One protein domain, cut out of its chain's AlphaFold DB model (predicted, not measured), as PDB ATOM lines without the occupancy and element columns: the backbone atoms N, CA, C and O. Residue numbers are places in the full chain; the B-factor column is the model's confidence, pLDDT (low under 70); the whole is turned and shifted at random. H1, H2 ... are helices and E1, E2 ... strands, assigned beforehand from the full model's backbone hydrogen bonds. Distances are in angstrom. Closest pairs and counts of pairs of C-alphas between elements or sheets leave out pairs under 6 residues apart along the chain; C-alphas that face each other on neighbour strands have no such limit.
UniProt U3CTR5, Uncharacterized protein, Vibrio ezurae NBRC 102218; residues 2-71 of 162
ATOM      1  N   LEU A   2      75.866 -23.444  44.005       52.44
ATOM      2  CA  LEU A   2      74.779 -23.777  43.058       52.44
ATOM      3  C   LEU A   2      74.092 -25.143  43.306       52.44
ATOM      4  O   LEU A   2      72.871 -25.232  43.262       52.44
ATOM      5  N   ARG A   3      74.851 -26.192  43.671       51.69
ATOM      6  CA  ARG A   3      74.294 -27.532  43.974       51.69
ATOM      7  C   ARG A   3      73.312 -27.559  45.152       51.69
ATOM      8  O   ARG A   3      72.385 -28.355  45.156       51.69
ATOM      9  N   TYR A   4      73.516 -26.689  46.141       56.78
ATOM     10  CA  TYR A   4      72.678 -26.635  47.341       56.78
ATOM     11  C   TYR A   4      71.394 -25.836  47.096       56.78
ATOM     12  O   TYR A   4      70.357 -26.176  47.647       56.78
ATOM     13  N   ILE A   5      71.443 -24.849  46.196       69.12
ATOM     14  CA  ILE A   5      70.267 -24.088  45.747       69.12
ATOM     15  C   ILE A   5      69.332 -24.985  44.919       69.12
ATOM     16  O   ILE A   5      68.121 -24.942  45.108       69.12
ATOM     17  N   ILE A   6      69.883 -25.853  44.062       69.88
ATOM     18  CA  ILE A   6      69.098 -26.811  43.258       69.88
ATOM     19  C   ILE A   6      68.425 -27.869  44.150       69.88
ATOM     20  O   ILE A   6      67.243 -28.157  43.974       69.88
ATOM     21  N   LEU A   7      69.143 -28.404  45.146       60.72
ATOM     22  CA  LEU A   7      68.577 -29.350  46.118       60.72
ATOM     23  C   LEU A   7      67.490 -28.711  46.998       60.72
ATOM     24  O   LEU A   7      66.500 -29.368  47.300       60.72
ATOM     25  N   PHE A   8      67.637 -27.433  47.361       62.78
ATOM     26  CA  PHE A   8      66.633 -26.685  48.126       62.78
ATOM     27  C   PHE A   8      65.393 -26.319  47.288       62.78
ATOM     28  O   PHE A   8      64.278 -26.327  47.796       62.78
ATOM     29  N   GLY A   9      65.557 -26.051  45.988       64.31
ATOM     30  CA  GLY A   9      64.430 -25.815  45.077       64.31
ATOM     31  C   GLY A   9      63.575 -27.064  44.823       64.31
ATOM     32  O   GLY A   9      62.359 -26.959  44.689       64.31
ATOM     33  N   LEU A  10      64.189 -28.253  44.813       62.50
ATOM     34  CA  LEU A  10      63.493 -29.530  44.597       62.50
ATOM     35  C   LEU A  10      62.606 -29.958  45.779       62.50
ATOM     36  O   LEU A  10      61.597 -30.625  45.562       62.50
ATOM     37  N   THR A  11      62.931 -29.569  47.014       62.50
ATOM     38  CA  THR A  11      62.149 -29.952  48.206       62.50
ATOM     39  C   THR A  11      60.885 -29.111  48.397       62.50
ATOM     40  O   THR A  11      59.909 -29.597  48.965       62.50
ATOM     41  N   ILE A  12      60.856 -27.881  47.873       61.00
ATOM     42  CA  ILE A  12      59.702 -26.966  47.974       61.00
ATOM     43  C   ILE A  12      58.555 -27.386  47.037       61.00
ATOM     44  O   ILE A  12      57.398 -27.053  47.284       61.00
ATOM     45  N   PHE A  13      58.835 -28.181  45.998       56.25
ATOM     46  CA  PHE A  13      57.823 -28.621  45.030       56.25
ATOM     47  C   PHE A  13      56.897 -29.745  45.545       56.25
ATOM     48  O   PHE A  13      55.927 -30.102  44.881       56.25
ATOM     49  N   SER A  14      57.141 -30.304  46.737       51.94
ATOM     50  CA  SER A  14      56.404 -31.472  47.244       51.94
ATOM     51  C   SER A  14      55.211 -31.134  48.152       51.94
ATOM     52  O   SER A  14      54.931 -31.866  49.101       51.94
ATOM     53  N   CYS A  15      54.470 -30.061  47.872       53.38
ATOM     54  CA  CYS A  15      53.145 -29.871  48.473       53.38
ATOM     55  C   CYS A  15      52.062 -30.005  47.400       53.38
ATOM     56  O   CYS A  15      51.394 -29.045  47.026       53.38
ATOM     57  N   PHE A  16      51.912 -31.221  46.876       55.34
ATOM     58  CA  PHE A  16      50.682 -31.607  46.198       55.34
ATOM     59  C   PHE A  16      49.703 -32.111  47.258       55.34
ATOM     60  O   PHE A  16      49.899 -33.167  47.858       55.34
ATOM     61  N   VAL A  17      48.645 -31.336  47.492       53.47
ATOM     62  CA  VAL A  17      47.466 -31.789  48.232       53.47
ATOM     63  C   VAL A  17      46.851 -32.950  47.447       53.47
ATOM     64  O   VAL A  17      46.274 -32.756  46.380       53.47
ATOM     65  N   LEU A  18      47.005 -34.172  47.957       52.56
ATOM     66  CA  LEU A  18      46.359 -35.361  47.410       52.56
ATOM     67  C   LEU A  18      44.900 -35.386  47.879       52.56
ATOM     68  O   LEU A  18      44.601 -35.832  48.987       52.56
ATOM     69  N   ALA A  19      43.985 -34.910  47.034       60.69
ATOM     70  CA  ALA A  19      42.572 -35.248  47.171       60.69
ATOM     71  C   ALA A  19      42.438 -36.776  47.036       60.69
ATOM     72  O   ALA A  19      42.809 -37.353  46.015       60.69
ATOM     73  N   LYS A  20      42.006 -37.447  48.110       67.56
ATOM     74  CA  LYS A  20      41.953 -38.911  48.176       67.56
ATOM     75  C   LYS A  20      40.622 -39.417  47.626       67.56
ATOM     76  O   LYS A  20      39.598 -39.362  48.306       67.56
ATOM     77  N   ASP A  21      40.663 -39.953  46.416       78.12
ATOM     78  CA  ASP A  21      39.519 -40.608  45.786       78.12
ATOM     79  C   ASP A  21      39.210 -41.946  46.473       78.12
ATOM     80  O   ASP A  21      40.105 -42.677  46.908       78.12
ATOM     81  N   VAL A  22      37.927 -42.290  46.561       79.38
ATOM     82  CA  VAL A  22      37.440 -43.546  47.139       79.38
ATOM     83  C   VAL A  22      36.875 -44.421  46.028       79.38
ATOM     84  O   VAL A  22      35.958 -44.018  45.311       79.38
ATOM     85  N   TYR A  23      37.402 -45.638  45.910       82.00
ATOM     86  CA  TYR A  23      36.851 -46.651  45.017       82.00
ATOM     87  C   TYR A  23      35.646 -47.339  45.661       82.00
ATOM     88  O   TYR A  23      35.698 -47.770  46.815       82.00
ATOM     89  N   VAL A  24      34.559 -47.453  44.905       79.06
ATOM     90  CA  VAL A  24      33.345 -48.173  45.288       79.06
ATOM     91  C   VAL A  24      33.268 -49.441  44.457       79.06
ATOM     92  O   VAL A  24      33.288 -49.378  43.228       79.06
ATOM     93  N   ASN A  25      33.149 -50.586  45.127       85.62
ATOM     94  CA  ASN A  25      32.940 -51.867  44.460       85.62
ATOM     95  C   ASN A  25      31.602 -51.879  43.712       85.62
ATOM     96  O   ASN A  25      30.633 -51.249  44.130       85.62
ATOM     97  N   GLY A  26      31.552 -52.618  42.604       88.81
ATOM     98  CA  GLY A  26      30.300 -52.836  41.889       88.81
ATOM     99  C   GLY A  26      29.289 -53.601  42.744       88.81
ATOM    100  O   GLY A  26      29.672 -54.427  43.571       88.81
ATOM    101  N   TYR A  27      28.006 -53.317  42.553       89.06
ATOM    102  CA  TYR A  27      26.917 -53.945  43.299       89.06
ATOM    103  C   TYR A  27      25.651 -54.040  42.446       89.06
ATOM    104  O   TYR A  27      25.473 -53.297  41.480       89.06
ATOM    105  N   THR A  28      24.759 -54.952  42.821       91.62
ATOM    106  CA  THR A  28      23.442 -55.102  42.198       91.62
ATOM    107  C   THR A  28      22.417 -54.288  42.984       91.62
ATOM    108  O   THR A  28      22.339 -54.398  44.207       91.62
ATOM    109  N   ARG A  29      21.647 -53.440  42.298       87.25
ATOM    110  CA  ARG A  29      20.525 -52.704  42.899       87.25
ATOM    111  C   ARG A  29      19.318 -53.625  43.093       87.25
ATOM    112  O   ARG A  29      19.204 -54.653  42.434       87.25
ATOM    113  N   SER A  30      18.393 -53.231  43.967       77.81
ATOM    114  CA  SER A  30      17.144 -53.970  44.215       77.81
ATOM    115  C   SER A  30      16.244 -54.091  42.979       77.81
ATOM    116  O   SER A  30      15.439 -55.009  42.905       77.81
ATOM    117  N   ASP A  31      16.409 -53.201  41.998       88.19
ATOM    118  CA  ASP A  31      15.734 -53.234  40.695       88.19
ATOM    119  C   ASP A  31      16.403 -54.177  39.668       88.19
ATOM    120  O   ASP A  31      15.973 -54.247  38.520       88.19
ATOM    121  N   GLY A  32      17.465 -54.893  40.060       87.81
ATOM    122  CA  GLY A  32      18.226 -55.800  39.196       87.81
ATOM    123  C   GLY A  32      19.343 -55.132  38.384       87.81
ATOM    124  O   GLY A  32      20.109 -55.826  37.710       87.81
ATOM    125  N   THR A  33      19.504 -53.806  38.455       90.06
ATOM    126  CA  THR A  33      20.555 -53.093  37.715       90.06
ATOM    127  C   THR A  33      21.940 -53.408  38.275       90.06
ATOM    128  O   THR A  33      22.214 -53.186  39.456       90.06
ATOM    129  N   GLN A  34      22.857 -53.842  37.406       86.94
ATOM    130  CA  GLN A  34      24.260 -54.051  37.763       86.94
ATOM    131  C   GLN A  34      25.061 -52.749  37.677       86.94
ATOM    132  O   GLN A  34      25.201 -52.150  36.608       86.94
ATOM    133  N   VAL A  35      25.620 -52.317  38.806       85.12
ATOM    134  CA  VAL A  35      26.451 -51.114  38.911       85.12
ATOM    135  C   VAL A  35      27.913 -51.521  38.863       85.12
ATOM    136  O   VAL A  35      28.379 -52.280  39.708       85.12
ATOM    137  N   LYS A  36      28.658 -51.003  37.884       85.50
ATOM    138  CA  LYS A  36      30.110 -51.202  37.812       85.50
ATOM    139  C   LYS A  36      30.816 -50.413  38.917       85.50
ATOM    140  O   LYS A  36      30.339 -49.357  39.343       85.50
ATOM    141  N   GLY A  37      31.966 -50.923  39.354       85.25
ATOM    142  CA  GLY A  37      32.818 -50.202  40.293       85.25
ATOM    143  C   GLY A  37      33.252 -48.853  39.720       85.25
ATOM    144  O   GLY A  37      33.454 -48.723  38.511       85.25
ATOM    145  N   HIS A  38      33.324 -47.836  40.573       80.00
ATOM    146  CA  HIS A  38      33.634 -46.467  40.164       80.00
ATOM    147  C   HIS A  38      34.354 -45.701  41.272       80.00
ATOM    148  O   HIS A  38      34.251 -46.034  42.453       80.00
ATOM    149  N   TYR A  39      35.068 -44.650  40.879       79.19
ATOM    150  CA  TYR A  39      35.692 -43.707  41.802       79.19
ATOM    151  C   TYR A  39      34.741 -42.561  42.135       79.19
ATOM    152  O   TYR A  39      34.004 -42.071  41.273       79.19
ATOM    153  N   ARG A  40      34.781 -42.120  43.389       75.81
ATOM    154  CA  ARG A  40      34.086 -40.927  43.880       75.81
ATOM    155  C   ARG A  40      34.967 -40.160  44.861       75.81
ATOM    156  O   ARG A  40      35.895 -40.728  45.433       75.81
ATOM    157  N   THR A  41      34.632 -38.900  45.105       70.69
ATOM    158  CA  THR A  41      35.192 -38.121  46.212       70.69
ATOM    159  C   THR A  41      34.920 -38.796  47.561       70.69
ATOM    160  O   THR A  41      33.962 -39.572  47.724       70.69
ATOM    161  N   ALA A  42      35.801 -38.544  48.534       76.00
ATOM    162  CA  ALA A  42      35.593 -38.988  49.906       76.00
ATOM    163  C   ALA A  42      34.258 -38.431  50.442       76.00
ATOM    164  O   ALA A  42      33.926 -37.289  50.133       76.00
ATOM    165  N   PRO A  43      33.466 -39.220  51.196       69.25
ATOM    166  CA  PRO A  43      32.217 -38.716  51.752       69.25
ATOM    167  C   PRO A  43      32.506 -37.633  52.794       69.25
ATOM    168  O   PRO A  43      33.261 -37.883  53.732       69.25
ATOM    169  N   ASP A  44      31.862 -36.478  52.662       74.19
ATOM    170  CA  ASP A  44      31.863 -35.409  53.659       74.19
ATOM    171  C   ASP A  44      30.495 -34.686  53.695       74.19
ATOM    172  O   ASP A  44      29.509 -35.158  53.120       74.19
ATOM    173  N   ALA A  45      30.406 -33.579  54.439       74.69
ATOM    174  CA  ALA A  45      29.174 -32.809  54.614       74.69
ATOM    175  C   ALA A  45      28.958 -31.720  53.545       74.69
ATOM    176  O   ALA A  45      27.986 -30.969  53.649       74.69
ATOM    177  N   THR A  46      29.835 -31.598  52.540       73.06
ATOM    178  CA  THR A  46      29.736 -30.554  51.515       73.06
ATOM    179  C   THR A  46      29.607 -31.154  50.122       73.06
ATOM    180  O   THR A  46      30.240 -32.131  49.755       73.06
ATOM    181  N   VAL A  47      28.775 -30.546  49.280       76.00
ATOM    182  CA  VAL A  47      28.734 -30.921  47.861       76.00
ATOM    183  C   VAL A  47      29.791 -30.179  47.049       76.00
ATOM    184  O   VAL A  47      30.040 -30.535  45.902       76.00
ATOM    185  N   ASN A  48      30.429 -29.147  47.606       78.62
ATOM    186  CA  ASN A  48      31.185 -28.171  46.820       78.62
ATOM    187  C   ASN A  48      32.476 -28.727  46.197       78.62
ATOM    188  O   ASN A  48      32.930 -28.212  45.174       78.62
ATOM    189  N   ASN A  49      33.031 -29.798  46.757       73.75
ATOM    190  CA  ASN A  49      34.224 -30.490  46.261       73.75
ATOM    191  C   ASN A  49      33.910 -31.730  45.397       73.75
ATOM    192  O   ASN A  49      34.830 -32.310  44.823       73.75
ATOM    193  N   ASN A  50      32.641 -32.131  45.258       80.19
ATOM    194  CA  ASN A  50      32.263 -33.270  44.421       80.19
ATOM    195  C   ASN A  50      32.491 -32.972  42.933       80.19
ATOM    196  O   ASN A  50      32.246 -31.859  42.462       80.19
ATOM    197  N   TYR A  51      32.895 -33.975  42.147       81.50
ATOM    198  CA  TYR A  51      33.140 -33.781  40.706       81.50
ATOM    199  C   TYR A  51      31.889 -33.403  39.915       81.50
ATOM    200  O   TYR A  51      31.981 -32.784  38.860       81.50
ATOM    201  N   SER A  52      30.718 -33.813  40.401       79.31
ATOM    202  CA  SER A  52      29.431 -33.478  39.800       79.31
ATOM    203  C   SER A  52      29.042 -32.019  40.011       79.31
ATOM    204  O   SER A  52      28.064 -31.581  39.414       79.31
ATOM    205  N   THR A  53      29.769 -31.272  40.838       82.50
ATOM    206  CA  THR A  53      29.451 -29.888  41.180       82.50
ATOM    207  C   THR A  53      29.944 -28.918  40.120       82.50
ATOM    208  O   THR A  53      31.017 -29.082  39.546       82.50
ATOM    209  N   GLU A  54      29.137 -27.903  39.843       81.38
ATOM    210  CA  GLU A  54      29.391 -26.892  38.833       81.38
ATOM    211  C   GLU A  54      30.760 -26.227  39.040       81.38
ATOM    212  O   GLU A  54      31.138 -25.821  40.144       81.38
ATOM    213  N   GLY A  55      31.528 -26.161  37.951       84.69
ATOM    214  CA  GLY A  55      32.905 -25.671  37.941       84.69
ATOM    215  C   GLY A  55      33.970 -26.728  38.249       84.69
ATOM    216  O   GLY A  55      35.135 -26.484  37.947       84.69
ATOM    217  N   ASN A  56      33.600 -27.902  38.771       82.25
ATOM    218  CA  ASN A  56      34.538 -29.003  38.998       82.25
ATOM    219  C   ASN A  56      34.608 -29.922  37.764       82.25
ATOM    220  O   ASN A  56      33.668 -30.010  36.971       82.25
ATOM    221  N   ILE A  57      35.738 -30.612  37.590       82.94
ATOM    222  CA  ILE A  57      35.959 -31.584  36.510       82.94
ATOM    223  C   ILE A  57      36.265 -32.936  37.139       82.94
ATOM    224  O   ILE A  57      37.110 -33.036  38.025       82.94
ATOM    225  N   ASN A  58      35.595 -33.983  36.665       81.00
ATOM    226  CA  ASN A  58      35.899 -35.345  37.074       81.00
ATOM    227  C   ASN A  58      37.221 -35.811  36.426       81.00
ATOM    228  O   ASN A  58      37.249 -35.949  35.200       81.00
ATOM    229  N   PRO A  59      38.279 -36.125  37.196       80.00
ATOM    230  CA  PRO A  59      39.569 -36.540  36.636       80.00
ATOM    231  C   PRO A  59      39.501 -37.887  35.896       80.00
ATOM    232  O   PRO A  59      40.277 -38.121  34.977       80.00
ATOM    233  N   HIS A  60      38.537 -38.747  36.236       78.00
ATOM    234  CA  HIS A  60      38.378 -40.084  35.649       78.00
ATOM    235  C   HIS A  60      37.598 -40.086  34.336       78.00
ATOM    236  O   HIS A  60      37.646 -41.057  33.587       78.00
ATOM    237  N   THR A  61      36.827 -39.031  34.059       82.50
ATOM    238  CA  THR A  61      35.970 -38.975  32.859       82.50
ATOM    239  C   THR A  61      36.128 -37.703  32.033       82.50
ATOM    240  O   THR A  61      35.569 -37.629  30.942       82.50
ATOM    241  N   GLY A  62      36.823 -36.683  32.542       80.38
ATOM    242  CA  GLY A  62      36.949 -35.361  31.918       80.38
ATOM    243  C   GLY A  62      35.646 -34.552  31.877       80.38
ATOM    244  O   GLY A  62      35.617 -33.449  31.333       80.38
ATOM    245  N   LYS A  63      34.550 -35.079  32.436       79.94
ATOM    246  CA  LYS A  63      33.239 -34.424  32.409       79.94
ATOM    247  C   LYS A  63      33.180 -33.296  33.434       79.94
ATOM    248  O   LYS A  63      33.614 -33.464  34.573       79.94
ATOM    249  N   LYS A  64      32.604 -32.166  33.021       81.25
ATOM    250  CA  LYS A  64      32.296 -31.036  33.904       81.25
ATOM    251  C   LYS A  64      31.094 -31.370  34.782       81.25
ATOM    252  O   LYS A  64      30.141 -31.980  34.297       81.25
ATOM    253  N   GLY A  65      31.139 -30.953  36.039       84.00
ATOM    254  CA  GLY A  65      29.995 -30.996  36.935       84.00
ATOM    255  C   GLY A  65      28.914 -29.982  36.553       84.00
ATOM    256  O   GLY A  65      29.186 -28.974  35.901       84.00
ATOM    257  N   TRP A  66      27.681 -30.270  36.961       82.75
ATOM    258  CA  TRP A  66      26.467 -29.508  36.638       82.75
ATOM    259  C   TRP A  66      25.551 -29.276  37.851       82.75
ATOM    260  O   TRP A  66      24.519 -28.620  37.733       82.75
ATOM    261  N   ILE A  67      25.882 -29.835  39.016       78.69
ATOM    262  CA  ILE A  67      25.118 -29.655  40.254       78.69
ATOM    263  C   ILE A  67      25.510 -28.313  40.870       78.69
ATOM    264  O   ILE A  67      26.689 -28.057  41.089       78.69
ATOM    265  N   LYS A  68      24.530 -27.459  41.175       79.19
ATOM    266  CA  LYS A  68      24.794 -26.166  41.818       79.19
ATOM    267  C   LYS A  68      25.509 -26.354  43.156       79.19
ATOM    268  O   LYS A  68      25.214 -27.290  43.899       79.19
ATOM    269  N   ARG A  69      26.431 -25.442  43.466       78.75
ATOM    270  CA  ARG A  69      27.093 -25.393  44.775       78.75
ATOM    271  C   ARG A  69      26.078 -25.121  45.875       78.75
ATOM    272  O   ARG A  69      25.167 -24.314  45.689       78.75
ATOM    273  N   ASP A  70      26.276 -25.755  47.021       77.56
ATOM    274  CA  ASP A  70      25.562 -25.369  48.229       77.56
ATOM    275  C   ASP A  70      26.114 -24.013  48.682       77.56
ATOM    276  O   ASP A  70      27.309 -23.876  48.972       77.56
ATOM    277  N   SER A  71      25.255 -22.994  48.644       64.88
ATOM    278  CA  SER A  71      25.607 -21.614  48.977       64.88
ATOM    279  C   SER A  71      25.622 -21.354  50.484       64.88
ATOM    280  O   SER A  71      25.950 -20.243  50.883       64.88
TER     281      SER A  71
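AT A GLANCE: This is residues 2 to 71 of the 162 residues of an uncharacterized protein of Vibrio ezurae NBRC 102218 (UniProt U3CTR5). With little regular structure, the model is a long arm, residues 2 to 18 with helix H1, that sticks out from a thin hairpin, E1 and E2, and a looped stretch, residues 41 to 71. The 70 printed residues have one named helix and two antiparallel strands, in the order H1, E1, E2; the class is mixed, with 17 residues in named elements. It is extended, with a radius of gyration of the C-alphas of 18.6 A and spans of 66 by 31 by 23 A.

HOW THE PARTS SIT: H1, residues 2 to 12, has 5 of 7 O i to N i+4 pairs within hydrogen-bond range. E1, residues 22 to 24, and E2, residues 38 to 40, form an antiparallel hairpin at 143 degrees, with N 22 and O 40 2.8 A apart. H1 and E2 are apart.

IN THESE COORDINATES: H1 begins at C-alpha 2 (74.779, -23.777, 43.058) and measures 16.2 A. E1 measures 6.5 A; E2, 6.7 A, ends at C-alpha 40 (34.086, -40.927, 43.880).

THE WHOLE: The C-alphas farthest apart, Leu 2 and Asp 31, are 66.0 A apart. The printed part has no cut; the link E1 to E2 is long. Residues 2 to 20, 43 and 71 have pLDDT under 70.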